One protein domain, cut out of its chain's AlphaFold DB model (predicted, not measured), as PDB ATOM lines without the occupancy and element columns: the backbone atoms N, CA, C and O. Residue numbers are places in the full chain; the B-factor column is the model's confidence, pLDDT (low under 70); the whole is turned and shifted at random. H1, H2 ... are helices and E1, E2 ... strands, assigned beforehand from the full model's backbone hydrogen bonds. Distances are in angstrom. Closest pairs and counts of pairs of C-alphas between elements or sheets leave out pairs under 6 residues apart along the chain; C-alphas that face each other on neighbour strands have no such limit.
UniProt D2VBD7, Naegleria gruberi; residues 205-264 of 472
ATOM      1  N   GLU A 205      37.655 -18.126 -48.306       77.50
ATOM      2  CA  GLU A 205      36.879 -16.896 -48.443       77.50
ATOM      3  C   GLU A 205      37.457 -15.820 -47.519       77.50
ATOM      4  O   GLU A 205      38.008 -16.125 -46.455       77.50
ATOM      5  N   VAL A 206      37.346 -14.556 -47.929       78.81
ATOM      6  CA  VAL A 206      37.928 -13.416 -47.205       78.81
ATOM      7  C   VAL A 206      37.407 -13.369 -45.769       78.81
ATOM      8  O   VAL A 206      38.166 -13.107 -44.839       78.81
ATOM      9  N   GLU A 207      36.138 -13.698 -45.572       84.56
ATOM     10  CA  GLU A 207      35.458 -13.779 -44.285       84.56
ATOM     11  C   GLU A 207      36.104 -14.826 -43.376       84.56
ATOM     12  O   GLU A 207      36.348 -14.557 -42.204       84.56
ATOM     13  N   LYS A 208      36.463 -15.989 -43.927       80.25
ATOM     14  CA  LYS A 208      37.114 -17.075 -43.186       80.25
ATOM     15  C   LYS A 208      38.563 -16.738 -42.831       80.25
ATOM     16  O   LYS A 208      39.035 -17.092 -41.753       80.25
ATOM     17  N   ILE A 209      39.264 -16.013 -43.710       81.44
ATOM     18  CA  ILE A 209      40.585 -15.448 -43.398       81.44
ATOM     19  C   ILE A 209      40.448 -14.448 -42.244       81.44
ATOM     20  O   ILE A 209      41.170 -14.558 -41.260       81.44
ATOM     21  N   ARG A 210      39.485 -13.520 -42.317       87.56
ATOM     22  CA  ARG A 210      39.205 -12.543 -41.249       87.56
ATOM     23  C   ARG A 210      38.848 -13.222 -39.928       87.56
ATOM     24  O   ARG A 210      39.358 -12.817 -38.887       87.56
ATOM     25  N   GLU A 211      38.039 -14.276 -39.969       89.06
ATOM     26  CA  GLU A 211      37.696 -15.071 -38.792       89.06
ATOM     27  C   GLU A 211      38.961 -15.646 -38.144       89.06
ATOM     28  O   GLU A 211      39.197 -15.409 -36.963       89.06
ATOM     29  N   GLN A 212      39.846 -16.290 -38.908       84.44
ATOM     30  CA  GLN A 212      41.064 -16.873 -38.334       84.44
ATOM     31  C   GLN A 212      42.122 -15.857 -37.909       84.44
ATOM     32  O   GLN A 212      42.840 -16.081 -36.932       84.44
ATOM     33  N   LEU A 213      42.188 -14.711 -38.584       85.69
ATOM     34  CA  LEU A 213      42.998 -13.590 -38.122       85.69
ATOM     35  C   LEU A 213      42.486 -13.049 -36.778       85.69
ATOM     36  O   LEU A 213      43.296 -12.705 -35.921       85.69
ATOM     37  N   SER A 214      41.166 -13.001 -36.569       92.19
ATOM     38  CA  SER A 214      40.575 -12.507 -35.313       92.19
ATOM     39  C   SER A 214      40.583 -13.527 -34.181       92.19
ATOM     40  O   SER A 214      40.603 -13.152 -33.009       92.19
ATOM     41  N   LYS A 215      40.577 -14.818 -34.519       88.88
ATOM     42  CA  LYS A 215      40.518 -15.898 -33.545       88.88
ATOM     43  C   LYS A 215      41.723 -15.843 -32.587       88.88
ATOM     44  O   LYS A 215      42.848 -15.629 -33.044       88.88
ATOM     45  N   PRO A 216      41.528 -16.023 -31.268       89.25
ATOM     46  CA  PRO A 216      42.616 -15.997 -30.294       89.25
ATOM     47  C   PRO A 216      43.726 -17.019 -30.581       89.25
ATOM     48  O   PRO A 216      43.473 -18.124 -31.065       89.25
ATOM     49  N   VAL A 217      44.966 -16.684 -30.205       79.75
ATOM     50  CA  VAL A 217      46.147 -17.547 -30.428       79.75
ATOM     51  C   VAL A 217      46.002 -18.919 -29.761       79.75
ATOM     52  O   VAL A 217      46.382 -19.935 -30.338       79.75
ATOM     53  N   ASN A 218      45.412 -18.977 -28.566       82.19
ATOM     54  CA  ASN A 218      45.159 -20.222 -27.829       82.19
ATOM     55  C   ASN A 218      44.075 -21.111 -28.465       82.19
ATOM     56  O   ASN A 218      43.983 -22.285 -28.121       82.19
ATOM     57  N   GLU A 219      43.283 -20.582 -29.396       80.12
ATOM     58  CA  GLU A 219      42.310 -21.348 -30.177       80.12
ATOM     59  C   GLU A 219      42.799 -21.628 -31.609       80.12
ATOM     60  O   GLU A 219      42.032 -22.106 -32.453       80.12
ATOM     61  N   GLY A 220      44.071 -21.329 -31.889       71.44
ATOM     62  CA  GLY A 220      44.699 -21.556 -33.184       71.44
ATOM     63  C   GLY A 220      44.422 -20.469 -34.222       71.44
ATOM     64  O   GLY A 220      44.388 -20.801 -35.400       71.44
ATOM     65  N   GLY A 221      44.207 -19.215 -33.808       82.44
ATOM     66  CA  GLY A 221      44.175 -18.043 -34.697       82.44
ATOM     67  C   GLY A 221      45.349 -17.075 -34.495       82.44
ATOM     68  O   GLY A 221      46.320 -17.397 -33.808       82.44
ATOM     69  N   VAL A 222      45.275 -15.879 -35.091       85.31
ATOM     70  CA  VAL A 222      46.339 -14.847 -35.002       85.31
ATOM     71  C   VAL A 222      46.142 -13.887 -33.823       85.31
ATOM     72  O   VAL A 222      47.106 -13.311 -33.317       85.31
ATOM     73  N   GLY A 223      44.907 -13.723 -33.349       92.06
ATOM     74  CA  GLY A 223      44.562 -12.798 -32.269       92.06
ATOM     75  C   GLY A 223      44.661 -11.322 -32.665       92.06
ATOM     76  O   GLY A 223      44.996 -10.489 -31.821       92.06
ATOM     77  N   LEU A 224      44.407 -10.989 -33.934       91.88
ATOM     78  CA  LEU A 224      44.289  -9.601 -34.374       91.88
ATOM     79  C   LEU A 224      42.959  -9.006 -33.904       91.88
ATOM     80  O   LEU A 224      41.900  -9.629 -33.958       91.88
ATOM     81  N   THR A 225      43.007  -7.757 -33.465       92.62
ATOM     82  CA  THR A 225      41.817  -6.978 -33.138       92.62
ATOM     83  C   THR A 225      41.011  -6.672 -34.398       92.62
ATOM     84  O   THR A 225      41.538  -6.609 -35.511       92.62
ATOM     85  N   LYS A 226      39.713  -6.402 -34.226       91.69
ATOM     86  CA  LYS A 226      38.841  -5.985 -35.333       91.69
ATOM     87  C   LYS A 226      39.402  -4.767 -36.082       91.69
ATOM     88  O   LYS A 226      39.397  -4.752 -37.303       91.69
ATOM     89  N   PHE A 227      39.949  -3.792 -35.352       89.88
ATOM     90  CA  PHE A 227      40.569  -2.604 -35.939       89.88
ATOM     91  C   PHE A 227      41.802  -2.938 -36.793       89.88
ATOM     92  O   PHE A 227      41.945  -2.411 -37.892       89.88
ATOM     93  N   GLU A 228      42.685  -3.825 -36.325       88.44
ATOM     94  CA  GLU A 228      43.831  -4.292 -37.119       88.44
ATOM     95  C   GLU A 228      43.356  -4.981 -38.408       88.44
ATOM     96  O   GLU A 228      43.864  -4.678 -39.483       88.44
ATOM     97  N   ILE A 229      42.333  -5.836 -38.322       88.88
ATOM     98  CA  ILE A 229      41.770  -6.574 -39.463       88.88
ATOM     99  C   ILE A 229      41.074  -5.660 -40.474       88.88
ATOM    100  O   ILE A 229      41.212  -5.867 -41.682       88.88
ATOM    101  N   ASP A 230      40.327  -4.657 -40.017       87.62
ATOM    102  CA  ASP A 230      39.623  -3.710 -40.889       87.62
ATOM    103  C   ASP A 230      40.608  -2.835 -41.686       87.62
ATOM    104  O   ASP A 230      40.317  -2.446 -42.817       87.62
ATOM    105  N   ASN A 231      41.808  -2.603 -41.143       86.38
ATOM    106  CA  ASN A 231      42.895  -1.910 -41.837       86.38
ATOM    107  C   ASN A 231      43.676  -2.806 -42.820       86.38
ATOM    108  O   ASN A 231      44.436  -2.290 -43.641       86.38
ATOM    109  N   LEU A 232      43.484  -4.132 -42.787       84.75
ATOM    110  CA  LEU A 232      44.054  -5.043 -43.782       84.75
ATOM    111  C   LEU A 232      43.209  -5.041 -45.059       84.75
ATOM    112  O   LEU A 232      42.023  -5.401 -45.056       84.75
ATOM    113  N   LYS A 233      43.852  -4.755 -46.194       82.88
ATOM    114  CA  LYS A 233      43.311  -5.114 -47.508       82.88
ATOM    115  C   LYS A 233      43.506  -6.612 -47.710       82.88
ATOM    116  O   LYS A 233      44.559  -7.065 -48.150       82.88
ATOM    117  N   ILE A 234      42.486  -7.377 -47.338       77.81
ATOM    118  CA  ILE A 234      42.428  -8.818 -47.577       77.81
ATOM    119  C   ILE A 234      41.683  -9.032 -48.886       77.81
ATOM    120  O   ILE A 234      40.487  -8.760 -48.983       77.81
ATOM    121  N   GLU A 235      42.409  -9.522 -49.876       75.56
ATOM    122  CA  GLU A 235      41.884  -9.968 -51.157       75.56
ATOM    123  C   GLU A 235      42.032 -11.491 -51.241       75.56
ATOM    124  O   GLU A 235      42.788 -12.112 -50.489       75.56
ATOM    125  N   LYS A 236      41.295 -12.135 -52.148       62.44
ATOM    126  CA  LYS A 236      41.382 -13.588 -52.317       62.44
ATOM    127  C   LYS A 236      42.816 -13.974 -52.704       62.44
ATOM    128  O   LYS A 236      43.267 -13.655 -53.799       62.44
ATOM    129  N   GLY A 237      43.526 -14.643 -51.796       54.19
ATOM    130  CA  GLY A 237      44.921 -15.041 -51.997       54.19
ATOM    131  C   GLY A 237      45.990 -14.020 -51.621       54.19
ATOM    132  O   GLY A 237      47.166 -14.321 -51.805       54.19
ATOM    133  N   SER A 238      45.630 -12.859 -51.064       58.47
ATOM    134  CA  SER A 238      46.602 -11.829 -50.684       58.47
ATOM    135  C   SER A 238      46.162 -11.041 -49.448       58.47
ATOM    136  O   SER A 238      45.004 -10.651 -49.321       58.47
ATOM    137  N   ILE A 239      47.100 -10.777 -48.535       62.25
ATOM    138  CA  ILE A 239      46.908  -9.869 -47.397       62.25
ATOM    139  C   ILE A 239      47.875  -8.701 -47.597       62.25
ATOM    140  O   ILE A 239      49.089  -8.892 -47.579       62.25
ATOM    141  N   VAL A 240      47.347  -7.496 -47.815       59.94
ATOM    142  CA  VAL A 240      48.128  -6.282 -48.091       59.94
ATOM    143  C   VAL A 240      47.811  -5.204 -47.054       59.94
ATOM    144  O   VAL A 240      46.664  -5.028 -46.650       59.94
ATOM    145  N   GLY A 241      48.828  -4.435 -46.658       55.62
ATOM    146  CA  GLY A 241      48.639  -3.213 -45.866       55.62
ATOM    147  C   GLY A 241      48.661  -3.398 -44.349       55.62
ATOM    148  O   GLY A 241      48.157  -2.538 -43.635       55.62
ATOM    149  N   ALA A 242      49.245  -4.484 -43.838       58.31
ATOM    150  CA  ALA A 242      49.447  -4.619 -42.399       58.31
ATOM    151  C   ALA A 242      50.547  -3.668 -41.906       58.31
ATOM    152  O   ALA A 242      51.588  -3.520 -42.551       58.31
ATOM    153  N   ASN A 243      50.346  -3.077 -40.725       73.62
ATOM    154  CA  ASN A 243      51.441  -2.435 -40.005       73.62
ATOM    155  C   ASN A 243      52.475  -3.489 -39.544       73.62
ATOM    156  O   ASN A 243      52.220  -4.696 -39.581       73.62
ATOM    157  N   MET A 244      53.654  -3.035 -39.112       63.25
ATOM    158  CA  MET A 244      54.784  -3.911 -38.768       63.25
ATOM    159  C   MET A 244      54.433  -4.966 -37.702       63.25
ATOM    160  O   MET A 244      54.856  -6.116 -37.804       63.25
ATOM    161  N   GLU A 245      53.615  -4.604 -36.713       69.50
ATOM    162  CA  GLU A 245      53.209  -5.504 -35.630       69.50
ATOM    163  C   GLU A 245      52.200  -6.565 -36.095       69.50
ATOM    164  O   GLU A 245      52.322  -7.739 -35.738       69.50
ATOM    165  N   CYS A 246      51.255  -6.191 -36.961       67.81
ATOM    166  CA  CYS A 246      50.325  -7.127 -37.590       67.81
ATOM    167  C   CYS A 246      51.051  -8.108 -38.512       67.81
ATOM    168  O   CYS A 246      50.790  -9.307 -38.438       67.81
ATOM    169  N   ASN A 247      51.989  -7.623 -39.337       68.62
ATOM    170  CA  ASN A 247      52.810  -8.487 -40.191       68.62
ATOM    171  C   ASN A 247      53.571  -9.511 -39.356       68.62
ATOM    172  O   ASN A 247      53.544 -10.688 -39.683       68.62
ATOM    173  N   LYS A 248      54.179  -9.090 -38.241       73.12
ATOM    174  CA  LYS A 248      54.880 -10.008 -37.345       73.12
ATOM    175  C   LYS A 248      53.955 -11.086 -36.774       73.12
ATOM    176  O   LYS A 248      54.302 -12.254 -36.834       73.12
ATOM    177  N   LYS A 249      52.766 -10.728 -36.272       72.50
ATOM    178  CA  LYS A 249      51.796 -11.713 -35.752       72.50
ATOM    179  C   LYS A 249      51.326 -12.688 -36.839       72.50
ATOM    180  O   LYS A 249      51.207 -13.881 -36.573       72.50
ATOM    181  N   ILE A 250      51.076 -12.192 -38.055       68.75
ATOM    182  CA  ILE A 250      50.694 -13.016 -39.210       68.75
ATOM    183  C   ILE A 250      51.841 -13.956 -39.590       68.75
ATOM    184  O   ILE A 250      51.599 -15.145 -39.765       68.75
ATOM    185  N   THR A 251      53.074 -13.459 -39.672       65.56
ATOM    186  CA  THR A 251      54.261 -14.271 -39.963       65.56
ATOM    187  C   THR A 251      54.504 -15.307 -38.874       65.56
ATOM    188  O   THR A 251      54.605 -16.476 -39.205       65.56
ATOM    189  N   ASP A 252      54.487 -14.936 -37.593       66.62
ATOM    190  CA  ASP A 252      54.653 -15.868 -36.468       66.62
ATOM    191  C   ASP A 252      53.574 -16.966 -36.487       66.62
ATOM    192  O   ASP A 252      53.845 -18.129 -36.183       66.62
ATOM    193  N   TYR A 253      52.333 -16.617 -36.840       64.88
ATOM    194  CA  TYR A 253      51.254 -17.584 -37.026       64.88
ATOM    195  C   TYR A 253      51.533 -18.508 -38.213       64.88
ATOM    196  O   TYR A 253      51.522 -19.727 -38.060       64.88
ATOM    197  N   LEU A 254      51.830 -17.946 -39.385       61.31
ATOM    198  CA  LEU A 254      52.154 -18.721 -40.577       61.31
ATOM    199  C   LEU A 254      53.355 -19.636 -40.314       61.31
ATOM    200  O   LEU A 254      53.274 -20.814 -40.611       61.31
ATOM    201  N   GLU A 255      54.412 -19.170 -39.661       53.88
ATOM    202  CA  GLU A 255      55.586 -19.970 -39.306       53.88
ATOM    203  C   GLU A 255      55.266 -21.091 -38.314       53.88
ATOM    204  O   GLU A 255      55.758 -22.201 -38.492       53.88
ATOM    205  N   ARG A 256      54.394 -20.862 -37.318       53.25
ATOM    206  CA  ARG A 256      53.941 -21.915 -36.383       53.25
ATOM    207  C   ARG A 256      53.158 -23.030 -37.073       53.25
ATOM    208  O   ARG A 256      53.228 -24.173 -36.628       53.25
ATOM    209  N   PHE A 257      52.426 -22.717 -38.141       43.78
ATOM    210  CA  PHE A 257      51.625 -23.689 -38.893       43.78
ATOM    211  C   PHE A 257      52.335 -24.226 -40.158       43.78
ATOM    212  O   PHE A 257      52.009 -25.315 -40.630       43.78
ATOM    213  N   ILE A 258      53.359 -23.527 -40.663       40.88
ATOM    214  CA  ILE A 258      54.185 -23.872 -41.838       40.88
ATOM    215  C   ILE A 258      55.515 -24.526 -41.402       40.88
ATOM    216  O   ILE A 258      56.522 -24.470 -42.106       40.88
ATOM    217  N   ILE A 259      55.562 -25.243 -40.272       30.48
ATOM    218  CA  ILE A 259      56.740 -26.070 -39.941       30.48
ATOM    219  C   ILE A 259      56.706 -27.367 -40.757       30.48
ATOM    220  O   ILE A 259      56.302 -28.423 -40.280       30.48
ATOM    221  N   THR A 260      57.083 -27.230 -42.031       29.72
ATOM    222  CA  THR A 260      57.817 -28.128 -42.946       29.72
ATOM    223  C   THR A 260      57.358 -27.836 -44.371       29.72
ATOM    224  O   THR A 260      56.477 -28.505 -44.915       29.72
ATOM    225  N   ILE A 261      57.965 -26.827 -44.997       30.75
ATOM    226  CA  ILE A 261      58.053 -26.788 -46.459       30.75
ATOM    227  C   ILE A 261      58.963 -27.964 -46.844       30.75
ATOM    228  O   ILE A 261      60.141 -27.951 -46.473       30.75
ATOM    229  N   PRO A 262      58.473 -29.001 -47.545       31.69
ATOM    230  CA  PRO A 262      59.365 -29.964 -48.163       31.69
ATOM    231  C   PRO A 262      60.254 -29.204 -49.139       31.69
ATOM    232  O   PRO A 262      59.749 -28.376 -49.901       31.69
ATOM    233  N   HIS A 263      61.558 -29.483 -49.139       30.59
ATOM    234  CA  HIS A 263      62.445 -29.061 -50.222       30.59
ATOM    235  C   HIS A 263      61.772 -29.362 -51.575       30.59
ATOM    236  O   HIS A 263      61.656 -30.525 -51.953       30.59
ATOM    237  N   GLY A 264      61.276 -28.328 -52.269       30.62
ATOM    238  CA  GLY A 264      60.635 -28.475 -53.581       30.62
ATOM    239  C   GLY A 264      59.399 -27.612 -53.871       30.62
ATOM    240  O   GLY A 264      59.105 -27.407 -55.045       30.62
TER     241      GLY A 264
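Overview. This is residues 205 to 264 of the 472 residues of a protein of Naegleria gruberi (UniProt D2VBD7). Three helices and a small two-stranded hairpin make a small body from which a bare tail, residues 258 to 264, sticks out past the end of H3. H1 and the longest helix, H3, stand about perpendicular to each other, the short H2 packs on H1 and is close to the first part of H3, and the hairpin of E1 and E2 is near the first half of H1. The printed part has 60 residues, with three named helices and two named strands in the order H1, H2, E1, E2, H3; the sheet E1 - E2 is antiparallel, and the class is mostly helix. The whole is compact, with a radius of gyration of the C-alphas of 11.7 A and spans of 36 by 25 by 24 A.

Arrangement. H1, residues 206 to 214, touches H2, residues 226 to 230; their closest C-alphas are those of Arg 210 and Ile 229, 6.7 A apart. E1, residues 233 to 235, has its closest C-alpha pair with H1 at Ile 234 and Val 206, 6.4 A apart. E1 and E2, residues 238 to 240, form a hairpin, antiparallel at 168 degrees between their directions. N 233 and O 240 are within hydrogen-bond range at 2.9 A, and so are N 240 and O 233 at 2.8 A. H1 and E2 are apart. H3, residues 244 to 257, is close to H1 but not clearly touching, the closest C-alphas being those of Leu 213 and Ile 250, 7.8 A apart; their lines stand about perpendicular, at 85 degrees. H2 and H3 are also close but not clearly touching, with the C-alphas of Glu 228 and Cys 246 the closest, 7.1 A apart. In H1, H2 and H3 every O i to N i+4 pair is within hydrogen-bond range.

Along the chain. H1 begins at C-alpha 206, (37.928, -13.416, -47.205), and is 12.2 A long from first to last C-alpha. H2 measures 6.1 A, E1 6.2 A and E2 6.3 A. H3 is 20.0 A long and ends at C-alpha 257, (51.625, -23.689, -38.893).

Size, cuts and confidence. The two C-alphas farthest apart are those of Phe 227 and Gly 264, 37.2 A. The printed part has no cut. The link from H1 to H2, 11 residues, is long, and the links H2 to E1, E1 to E2 and E2 to H3 are tight. The mean pLDDT of the printed part is 70.6, and 26 residues are under 70: residues 236 to 242, 244 to 247 and 250 to 264.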